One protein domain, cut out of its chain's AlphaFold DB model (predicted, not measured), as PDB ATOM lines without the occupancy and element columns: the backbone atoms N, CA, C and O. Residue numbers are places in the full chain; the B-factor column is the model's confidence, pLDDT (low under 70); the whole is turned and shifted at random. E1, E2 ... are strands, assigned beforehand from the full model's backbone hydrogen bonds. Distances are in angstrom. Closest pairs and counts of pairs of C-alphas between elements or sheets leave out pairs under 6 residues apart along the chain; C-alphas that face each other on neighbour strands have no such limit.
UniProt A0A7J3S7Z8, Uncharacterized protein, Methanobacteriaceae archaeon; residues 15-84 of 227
ATOM      1  N   ASN A  15      23.118 -24.195  -8.655       84.69
ATOM      2  CA  ASN A  15      24.565 -24.088  -8.426       84.69
ATOM      3  C   ASN A  15      24.940 -23.538  -7.038       84.69
ATOM      4  O   ASN A  15      26.103 -23.599  -6.649       84.69
ATOM      5  N   TRP A  16      23.993 -22.944  -6.309       86.88
ATOM      6  CA  TRP A  16      24.211 -22.434  -4.953       86.88
ATOM      7  C   TRP A  16      23.957 -23.529  -3.922       86.88
ATOM      8  O   TRP A  16      24.466 -23.441  -2.806       86.88
ATOM      9  N   ILE A  17      23.162 -24.541  -4.279       87.75
ATOM     10  CA  ILE A  17      22.749 -25.621  -3.391       87.75
ATOM     11  C   ILE A  17      23.757 -26.764  -3.493       87.75
ATOM     12  O   ILE A  17      23.929 -27.384  -4.536       87.75
ATOM     13  N   THR A  18      24.406 -27.084  -2.379       89.25
ATOM     14  CA  THR A  18      25.274 -28.259  -2.248       89.25
ATOM     15  C   THR A  18      24.663 -29.222  -1.241       89.25
ATOM     16  O   THR A  18      24.354 -28.828  -0.117       89.25
ATOM     17  N   ILE A  19      24.482 -30.485  -1.633       88.56
ATOM     18  CA  ILE A  19      24.086 -31.556  -0.712       88.56
ATOM     19  C   ILE A  19      25.360 -32.113  -0.083       88.56
ATOM     20  O   ILE A  19      26.269 -32.544  -0.788       88.56
ATOM     21  N   ASN A  20      25.430 -32.099   1.245       81.88
ATOM     22  CA  ASN A  20      26.607 -32.571   1.957       81.88
ATOM     23  C   ASN A  20      26.529 -34.094   2.141       81.88
ATOM     24  O   ASN A  20      25.571 -34.608   2.720       81.88
ATOM     25  N   GLY A  21      27.565 -34.810   1.701       79.75
ATOM     26  CA  GLY A  21      27.687 -36.259   1.870       79.75
ATOM     27  C   GLY A  21      27.117 -37.073   0.707       79.75
ATOM     28  O   GLY A  21      27.113 -36.632  -0.438       79.75
ATOM     29  N   ASN A  22      26.685 -38.303   0.998       79.06
ATOM     30  CA  ASN A  22      26.215 -39.237  -0.023       79.06
ATOM     31  C   ASN A  22      24.781 -38.904  -0.476       79.06
ATOM     32  O   ASN A  22      23.863 -38.845   0.345       79.06
ATOM     33  N   THR A  23      24.594 -38.737  -1.785       83.56
ATOM     34  CA  THR A  23      23.317 -38.424  -2.443       83.56
ATOM     35  C   THR A  23      22.477 -39.659  -2.769       83.56
ATOM     36  O   THR A  23      21.322 -39.520  -3.159       83.56
ATOM     37  N   THR A  24      23.032 -40.863  -2.613       87.00
ATOM     38  CA  THR A  24      22.343 -42.124  -2.903       87.00
ATOM     39  C   THR A  24      22.449 -43.066  -1.718       87.00
ATOM     40  O   THR A  24      23.534 -43.362  -1.222       87.00
ATOM     41  N   PHE A  25      21.311 -43.554  -1.241       87.94
ATOM     42  CA  PHE A  25      21.259 -44.459  -0.103       87.94
ATOM     43  C   PHE A  25      20.017 -45.341  -0.162       87.94
ATOM     44  O   PHE A  25      19.013 -44.983  -0.773       87.94
ATOM     45  N   ILE A  26      20.099 -46.490   0.501       90.12
ATOM     46  CA  ILE A  26      18.990 -47.425   0.669       90.12
ATOM     47  C   ILE A  26      18.393 -47.175   2.054       90.12
ATOM     48  O   ILE A  26      19.138 -47.118   3.031       90.12
ATOM     49  N   LEU A  27      17.071 -47.007   2.122       89.44
ATOM     50  CA  LEU A  27      16.322 -46.915   3.376       89.44
ATOM     51  C   LEU A  27      15.622 -48.244   3.649       89.44
ATOM     52  O   LEU A  27      14.990 -48.810   2.756       89.44
ATOM     53  N   LYS A  28      15.700 -48.727   4.888       91.31
ATOM     54  CA  LYS A  28      14.876 -49.842   5.359       91.31
ATOM     55  C   LYS A  28      13.435 -49.377   5.622       91.31
ATOM     56  O   LYS A  28      13.200 -48.184   5.824       91.31
ATOM     57  N   PRO A  29      12.454 -50.297   5.668       89.06
ATOM     58  CA  PRO A  29      11.088 -49.952   6.052       89.06
ATOM     59  C   PRO A  29      11.042 -49.203   7.393       89.06
ATOM     60  O   PRO A  29      11.599 -49.668   8.386       89.06
ATOM     61  N   GLY A  30      10.398 -48.033   7.407       90.75
ATOM     62  CA  GLY A  30      10.295 -47.162   8.586       90.75
ATOM     63  C   GLY A  30      11.555 -46.349   8.918       90.75
ATOM     64  O   GLY A  30      11.529 -45.549   9.851       90.75
ATOM     65  N   GLU A  31      12.649 -46.512   8.170       93.00
ATOM     66  CA  GLU A  31      13.874 -45.744   8.383       93.00
ATOM     67  C   GLU A  31      13.715 -44.302   7.889       93.00
ATOM     68  O   GLU A  31      13.180 -44.037   6.814       93.00
ATOM     69  N   SER A  32      14.222 -43.356   8.676       89.81
ATOM     70  CA  SER A  32      14.286 -41.941   8.317       89.81
ATOM     71  C   SER A  32      15.733 -41.486   8.243       89.81
ATOM     72  O   SER A  32      16.550 -41.849   9.089       89.81
ATOM     73  N   ARG A  33      16.050 -40.637   7.263       88.00
ATOM     74  CA  ARG A  33      17.394 -40.081   7.095       88.00
ATOM     75  C   ARG A  33      17.357 -38.566   7.014       88.00
ATOM     76  O   ARG A  33      16.580 -37.987   6.262       88.00
ATOM     77  N   LYS A  34      18.249 -37.925   7.770       89.44
ATOM     78  CA  LYS A  34      18.454 -36.478   7.717       89.44
ATOM     79  C   LYS A  34      19.429 -36.140   6.590       89.44
ATOM     80  O   LYS A  34      20.564 -36.610   6.596       89.44
ATOM     81  N   ILE A  35      18.992 -35.305   5.653       87.06
ATOM     82  CA  ILE A  35      19.825 -34.768   4.572       87.06
ATOM     83  C   ILE A  35      20.161 -33.322   4.923       87.06
ATOM     84  O   ILE A  35      19.267 -32.528   5.209       87.06
ATOM     85  N   THR A  36      21.449 -32.985   4.919       90.31
ATOM     86  CA  THR A  36      21.908 -31.611   5.148       90.31
ATOM     87  C   THR A  36      22.348 -31.016   3.822       90.31
ATOM     88  O   THR A  36      23.115 -31.637   3.086       90.31
ATOM     89  N   PHE A  37      21.888 -29.806   3.531       90.31
ATOM     90  CA  PHE A  37      22.312 -29.044   2.364       90.31
ATOM     91  C   PHE A  37      22.773 -27.652   2.789       90.31
ATOM     92  O   PHE A  37      22.423 -27.159   3.863       90.31
ATOM     93  N   THR A  38      23.575 -27.025   1.943       91.12
ATOM     94  CA  THR A  38      24.081 -25.669   2.134       91.12
ATOM     95  C   THR A  38      23.733 -24.842   0.910       91.12
ATOM     96  O   THR A  38      23.856 -25.325  -0.211       91.12
ATOM     97  N   VAL A  39      23.301 -23.599   1.126       89.06
ATOM     98  CA  VAL A  39      23.042 -22.629   0.058       89.06
ATOM     99  C   VAL A  39      24.098 -21.535   0.141       89.06
ATOM    100  O   VAL A  39      24.169 -20.827   1.144       89.06
ATOM    101  N   LYS A  40      24.936 -21.404  -0.890       88.69
ATOM    102  CA  LYS A  40      25.989 -20.388  -0.964       88.69
ATOM    103  C   LYS A  40      25.732 -19.446  -2.135       88.69
ATOM    104  O   LYS A  40      26.004 -19.787  -3.282       88.69
ATOM    105  N   ALA A  41      25.227 -18.254  -1.825       82.88
ATOM    106  CA  ALA A  41      25.058 -17.202  -2.819       82.88
ATOM    107  C   ALA A  41      26.429 -16.748  -3.382       82.88
ATOM    108  O   ALA A  41      27.406 -16.673  -2.627       82.88
ATOM    109  N   PRO A  42      26.529 -16.445  -4.690       80.75
ATOM    110  CA  PRO A  42      27.714 -15.841  -5.289       80.75
ATOM    111  C   PRO A  42      27.990 -14.446  -4.715       80.75
ATOM    112  O   PRO A  42      27.109 -13.792  -4.168       80.75
ATOM    113  N   SER A  43      29.214 -13.947  -4.895       76.38
ATOM    114  CA  SER A  43      29.588 -12.584  -4.486       76.38
ATOM    115  C   SER A  43      29.006 -11.485  -5.382       76.38
ATOM    116  O   SER A  43      28.935 -10.333  -4.961       76.38
ATOM    117  N   LYS A  44      28.596 -11.825  -6.610       74.00
ATOM    118  CA  LYS A  44      27.893 -10.939  -7.546       74.00
ATOM    119  C   LYS A  44      26.569 -11.592  -7.923       74.00
ATOM    120  O   LYS A  44      26.581 -12.657  -8.533       74.00
ATOM    121  N   ILE A  45      25.462 -10.965  -7.547       70.75
ATOM    122  CA  ILE A  45      24.107 -11.438  -7.844       70.75
ATOM    123  C   ILE A  45      23.250 -10.251  -8.272       70.75
ATOM    124  O   ILE A  45      23.422  -9.151  -7.744       70.75
ATOM    125  N   ASN A  46      22.317 -10.484  -9.192       67.25
ATOM    126  CA  ASN A  46      21.200  -9.567  -9.379       67.25
ATOM    127  C   ASN A  46      20.279  -9.677  -8.162       67.25
ATOM    128  O   ASN A  46      20.087 -10.764  -7.618       67.25
ATOM    129  N   TYR A  47      19.735  -8.550  -7.714       69.81
ATOM    130  CA  TYR A  47      18.880  -8.466  -6.530       69.81
ATOM    131  C   TYR A  47      17.450  -8.947  -6.815       69.81
ATOM    132  O   TYR A  47      16.498  -8.200  -6.611       69.81
ATOM    133  N   SER A  48      17.316 -10.183  -7.291       76.31
ATOM    134  CA  SER A  48      16.045 -10.807  -7.655       76.31
ATOM    135  C   SER A  48      15.784 -12.050  -6.797       76.31
ATOM    136  O   SER A  48      16.721 -12.764  -6.447       76.31
ATOM    137  N   ASP A  49      14.528 -12.333  -6.441       78.25
ATOM    138  CA  ASP A  49      14.151 -13.589  -5.784       78.25
ATOM    139  C   ASP A  49      14.673 -14.760  -6.622       78.25
ATOM    140  O   ASP A  49      14.365 -14.888  -7.806       78.25
ATOM    141  N   ALA A  50      15.464 -15.620  -5.991       80.06
ATOM    142  CA  ALA A  50      16.137 -16.706  -6.673       80.06
ATOM    143  C   ALA A  50      15.570 -18.039  -6.174       80.06
ATOM    144  O   ALA A  50      15.458 -18.276  -4.963       80.06
ATOM    145  N   VAL A  51      15.156 -18.898  -7.106       81.12
ATOM    146  CA  VAL A  51      14.394 -20.113  -6.798       81.12
ATOM    147  C   VAL A  51      15.093 -21.345  -7.354       81.12
ATOM    148  O   VAL A  51      15.735 -21.322  -8.403       81.12
ATOM    149  N   GLY A  52      15.017 -22.430  -6.595       83.75
ATOM    150  CA  GLY A  52      15.515 -23.746  -6.966       83.75
ATOM    151  C   GLY A  52      14.738 -24.818  -6.220       83.75
ATOM    152  O   GLY A  52      13.800 -24.520  -5.480       83.75
ATOM    153  N   ALA A  53      15.121 -26.076  -6.392       87.50
ATOM    154  CA  ALA A  53      14.499 -27.173  -5.668       87.50
ATOM    155  C   ALA A  53      15.500 -28.285  -5.365       87.50
ATOM    156  O   ALA A  53      16.429 -28.535  -6.132       87.50
ATOM    157  N   LEU A  54      15.273 -28.977  -4.251       87.44
ATOM    158  CA  LEU A  54      15.851 -30.288  -3.995       87.44
ATOM    159  C   LEU A  54      14.868 -31.349  -4.480       87.44
ATOM    160  O   LEU A  54      13.707 -31.348  -4.072       87.44
ATOM    161  N   ILE A  55      15.343 -32.255  -5.330       89.31
ATOM    162  CA  ILE A  55      14.555 -33.376  -5.842       89.31
ATOM    163  C   ILE A  55      15.064 -34.652  -5.179       89.31
ATOM    164  O   ILE A  55      16.243 -34.988  -5.290       89.31
ATOM    165  N   ILE A  56      14.174 -35.362  -4.491       88.31
ATOM    166  CA  ILE A  56      14.465 -36.649  -3.860       88.31
ATOM    167  C   ILE A  56      13.663 -37.717  -4.592       88.31
ATOM    168  O   ILE A  56      12.436 -37.657  -4.636       88.31
ATOM    169  N   ARG A  57      14.359 -38.703  -5.157       89.62
ATOM    170  CA  ARG A  57      13.754 -39.828  -5.877       89.62
ATOM    171  C   ARG A  57      13.941 -41.108  -5.081       89.62
ATOM    172  O   ARG A  57      15.069 -41.509  -4.811       89.62
ATOM    173  N   GLY A  58      12.832 -41.741  -4.725       87.81
ATOM    174  CA  GLY A  58      12.796 -43.082  -4.161       87.81
ATOM    175  C   GLY A  58      12.449 -44.086  -5.250       87.81
ATOM    176  O   GLY A  58      11.377 -44.000  -5.845       87.81
ATOM    177  N   LEU A  59      13.343 -45.038  -5.497       86.38
ATOM    178  CA  LEU A  59      13.109 -46.170  -6.390       86.38
ATOM    179  C   LEU A  59      13.197 -47.462  -5.570       86.38
ATOM    180  O   LEU A  59      14.081 -47.563  -4.713       86.38
ATOM    181  N   PRO A  60      12.307 -48.441  -5.792       82.88
ATOM    182  CA  PRO A  60      12.441 -49.742  -5.161       82.88
ATOM    183  C   PRO A  60      13.679 -50.451  -5.720       82.88
ATOM    184  O   PRO A  60      14.067 -50.253  -6.874       82.88
ATOM    185  N   LEU A  61      14.300 -51.293  -4.897       79.88
ATOM    186  CA  LEU A  61      15.368 -52.172  -5.357       79.88
ATOM    187  C   LEU A  61      14.739 -53.252  -6.240       79.88
ATOM    188  O   LEU A  61      13.930 -54.047  -5.767       79.88
ATOM    189  N   VAL A  62      15.071 -53.244  -7.528       70.81
ATOM    190  CA  VAL A  62      14.620 -54.276  -8.463       70.81
ATOM    191  C   VAL A  62      15.588 -55.450  -8.357       70.81
ATOM    192  O   VAL A  62      16.745 -55.343  -8.761       70.81
ATOM    193  N   GLU A  63      15.133 -56.567  -7.795       62.91
ATOM    194  CA  GLU A  63      15.831 -57.843  -7.951       62.91
ATOM    195  C   GLU A  63      15.553 -58.372  -9.361       62.91
ATOM    196  O   GLU A  63      14.411 -58.346  -9.818       62.91
ATOM    197  N   ASN A  64      16.600 -58.803 -10.070       57.75
ATOM    198  CA  ASN A  64      16.515 -59.297 -11.445       57.75
ATOM    199  C   ASN A  64      15.601 -60.534 -11.527       57.75
ATOM    200  O   ASN A  64      16.068 -61.666 -11.422       57.75
ATOM    201  N   ALA A  65      14.301 -60.329 -11.732       58.75
ATOM    202  CA  ALA A  65      13.367 -61.402 -12.016       58.75
ATOM    203  C   ALA A  65      13.450 -61.749 -13.507       58.75
ATOM    204  O   ALA A  65      13.112 -60.955 -14.387       58.75
ATOM    205  N   THR A  66      13.931 -62.953 -13.803       56.31
ATOM    206  CA  THR A  66      13.947 -63.520 -15.150       56.31
ATOM    207  C   THR A  66      12.521 -63.690 -15.677       56.31
ATOM    208  O   THR A  66      11.805 -64.583 -15.235       56.31
ATOM    209  N   GLY A  67      12.144 -62.868 -16.661       61.16
ATOM    210  CA  GLY A  67      11.007 -63.116 -17.556       61.16
ATOM    211  C   GLY A  67       9.683 -62.472 -17.144       61.16
ATOM    212  O   GLY A  67       8.780 -63.149 -16.664       61.16
ATOM    213  N   GLY A  68       9.533 -61.173 -17.415       67.12
ATOM    214  CA  GLY A  68       8.254 -60.456 -17.365       67.12
ATOM    215  C   GLY A  68       8.443 -58.938 -17.424       67.12
ATOM    216  O   GLY A  68       9.463 -58.422 -16.971       67.12
ATOM    217  N   THR A  69       7.480 -58.205 -17.990       66.06
ATOM    218  CA  THR A  69       7.485 -56.732 -17.945       66.06
ATOM    219  C   THR A  69       7.230 -56.278 -16.511       66.06
ATOM    220  O   THR A  69       6.108 -56.383 -16.017       66.06
ATOM    221  N   GLN A  70       8.260 -55.770 -15.835       67.06
ATOM    222  CA  GLN A  70       8.154 -55.288 -14.461       67.06
ATOM    223  C   GLN A  70       7.907 -53.776 -14.442       67.06
ATOM    224  O   GLN A  70       8.748 -52.983 -14.866       67.06
ATOM    225  N   ILE A  71       6.740 -53.370 -13.942       69.81
ATOM    226  CA  ILE A  71       6.418 -51.958 -13.723       69.81
ATOM    227  C   ILE A  71       7.055 -51.529 -12.398       69.81
ATOM    228  O   ILE A  71       6.758 -52.090 -11.345       69.81
ATOM    229  N   THR A  72       7.932 -50.528 -12.457       71.81
ATOM    230  CA  THR A  72       8.597 -49.957 -11.281       71.81
ATOM    231  C   THR A  72       7.942 -48.627 -10.929       71.81
ATOM    232  O   THR A  72       7.993 -47.684 -11.716       71.81
ATOM    233  N   HIS A  73       7.321 -48.538  -9.752       73.31
ATOM    234  CA  HIS A  73       6.777 -47.284  -9.231       73.31
ATOM    235  C   HIS A  73       7.811 -46.613  -8.331       73.31
ATOM    236  O   HIS A  73       8.315 -47.236  -7.399       73.31
ATOM    237  N   GLY A  74       8.118 -45.349  -8.608       80.19
ATOM    238  CA  GLY A  74       8.973 -44.513  -7.773       80.19
ATOM    239  C   GLY A  74       8.195 -43.355  -7.166       80.19
ATOM    240  O   GLY A  74       7.190 -42.913  -7.722       80.19
ATOM    241  N   VAL A  75       8.676 -42.853  -6.035       85.06
ATOM    242  CA  VAL A  75       8.179 -41.611  -5.433       85.06
ATOM    243  C   VAL A  75       9.173 -40.501  -5.741       85.06
ATOM    244  O   VAL A  75      10.376 -40.680  -5.560       85.06
ATOM    245  N   GLU A  76       8.684 -39.347  -6.182       87.50
ATOM    246  CA  GLU A  76       9.486 -38.133  -6.312       87.50
ATOM    247  C   GLU A  76       8.954 -37.074  -5.345       87.50
ATOM    248  O   GLU A  76       7.758 -36.784  -5.315       87.50
ATOM    249  N   LEU A  77       9.846 -36.511  -4.533       86.06
ATOM    250  CA  LEU A  77       9.572 -35.375  -3.665       86.06
ATOM    251  C   LEU A  77      10.339 -34.164  -4.193       86.06
ATOM    252  O   LEU A  77      11.558 -34.228  -4.367       86.06
ATOM    253  N   VAL A  78       9.636 -33.053  -4.389       86.94
ATOM    254  CA  VAL A  78      10.221 -31.779  -4.821       86.94
ATOM    255  C   VAL A  78      10.088 -30.770  -3.686       86.94
ATOM    256  O   VAL A  78       8.983 -30.390  -3.306       86.94
ATOM    257  N   ILE A  79      11.219 -30.340  -3.129       87.81
ATOM    258  CA  ILE A  79      11.283 -29.360  -2.039       87.81
ATOM    259  C   ILE A  79      11.764 -28.026  -2.625       87.81
ATOM    260  O   ILE A  79      12.953 -27.904  -2.929       87.81
ATOM    261  N   PRO A  80      10.890 -27.017  -2.791       85.19
ATOM    262  CA  PRO A  80      11.292 -25.720  -3.321       85.19
ATOM    263  C   PRO A  80      12.124 -24.940  -2.296       85.19
ATOM    264  O   PRO A  80      11.767 -24.840  -1.121       85.19
ATOM    265  N   ILE A  81      13.211 -24.335  -2.759       85.81
ATOM    266  CA  ILE A  81      14.067 -23.430  -1.995       85.81
ATOM    267  C   ILE A  81      13.953 -22.050  -2.631       85.81
ATOM    268  O   ILE A  81      14.244 -21.874  -3.812       85.81
ATOM    269  N   ARG A  82      13.536 -21.068  -1.831       82.19
ATOM    270  CA  ARG A  82      13.452 -19.661  -2.230       82.19
ATOM    271  C   ARG A  82      14.442 -18.844  -1.419       82.19
ATOM    272  O   ARG A  82      14.421 -18.902  -0.190       82.19
ATOM    273  N   VAL A  83      15.287 -18.090  -2.107       81.94
ATOM    274  CA  VAL A  83      16.259 -17.180  -1.504       81.94
ATOM    275  C   VAL A  83      15.832 -15.757  -1.837       81.94
ATOM    276  O   VAL A  83      15.947 -15.318  -2.979       81.94
ATOM    277  N   GLY A  84      15.325 -15.046  -0.829       75.69
ATOM    278  CA  GLY A  84      15.060 -13.615  -0.935       75.69
ATOM    279  C   GLY A  84      16.369 -12.849  -0.811       75.69
ATOM    280  O   GLY A  84      17.014 -12.897   0.238       75.69
TER     281      GLY A  84
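What this domain is: This is residues 15 to 84 of the 227 residues of an uncharacterized protein of Methanobacteriaceae archaeon (UniProt A0A7J3S7Z8). With little regular structure, this is a long two-stranded hairpin, E3 and E4, whose looped tip sticks out at residues 63 to 69, with a short hairpin, E1 and E2, beside it. The 70 printed residues hold four named strands, E1 to E4 in chain order, in two antiparallel two-stranded sheets; the class is all strand, with only 24 residues in named elements. It is extended, with a radius of gyration of the C-alphas of 17.3 A and spans of 56 by 24 by 17 A.

How they stand to each other: Look first at E3, residues 50 to 58, and E4, residues 75 to 83, antiparallel at 161 degrees, with N 54 and O 79 2.9 A apart, within hydrogen-bond range. E1, residues 17 to 19, is near E3. E1 and E2, residues 37 to 39, are antiparallel at 162 degrees; N 18 and O 38 are 2.8 A apart, within hydrogen-bond range. E2 is apart from E3 and E4.

Where its parts are: Find C-alpha 50 at (16.137, -16.706, -6.673); E3 runs 26.7 A from there. E4 spans 26.0 A, ending at C-alpha 83, (16.259, -17.180, -1.504). E1 spans 6.6 A and E2 6.9 A.

The domain as a whole: The farthest C-alphas, Tyr 47 and Gly 67, are 56.3 A apart. The printed part has no cut. Links E1 to E2 and E3 to E4 are long. Residues 46 to 47 and 63 to 71 have pLDDT under 70.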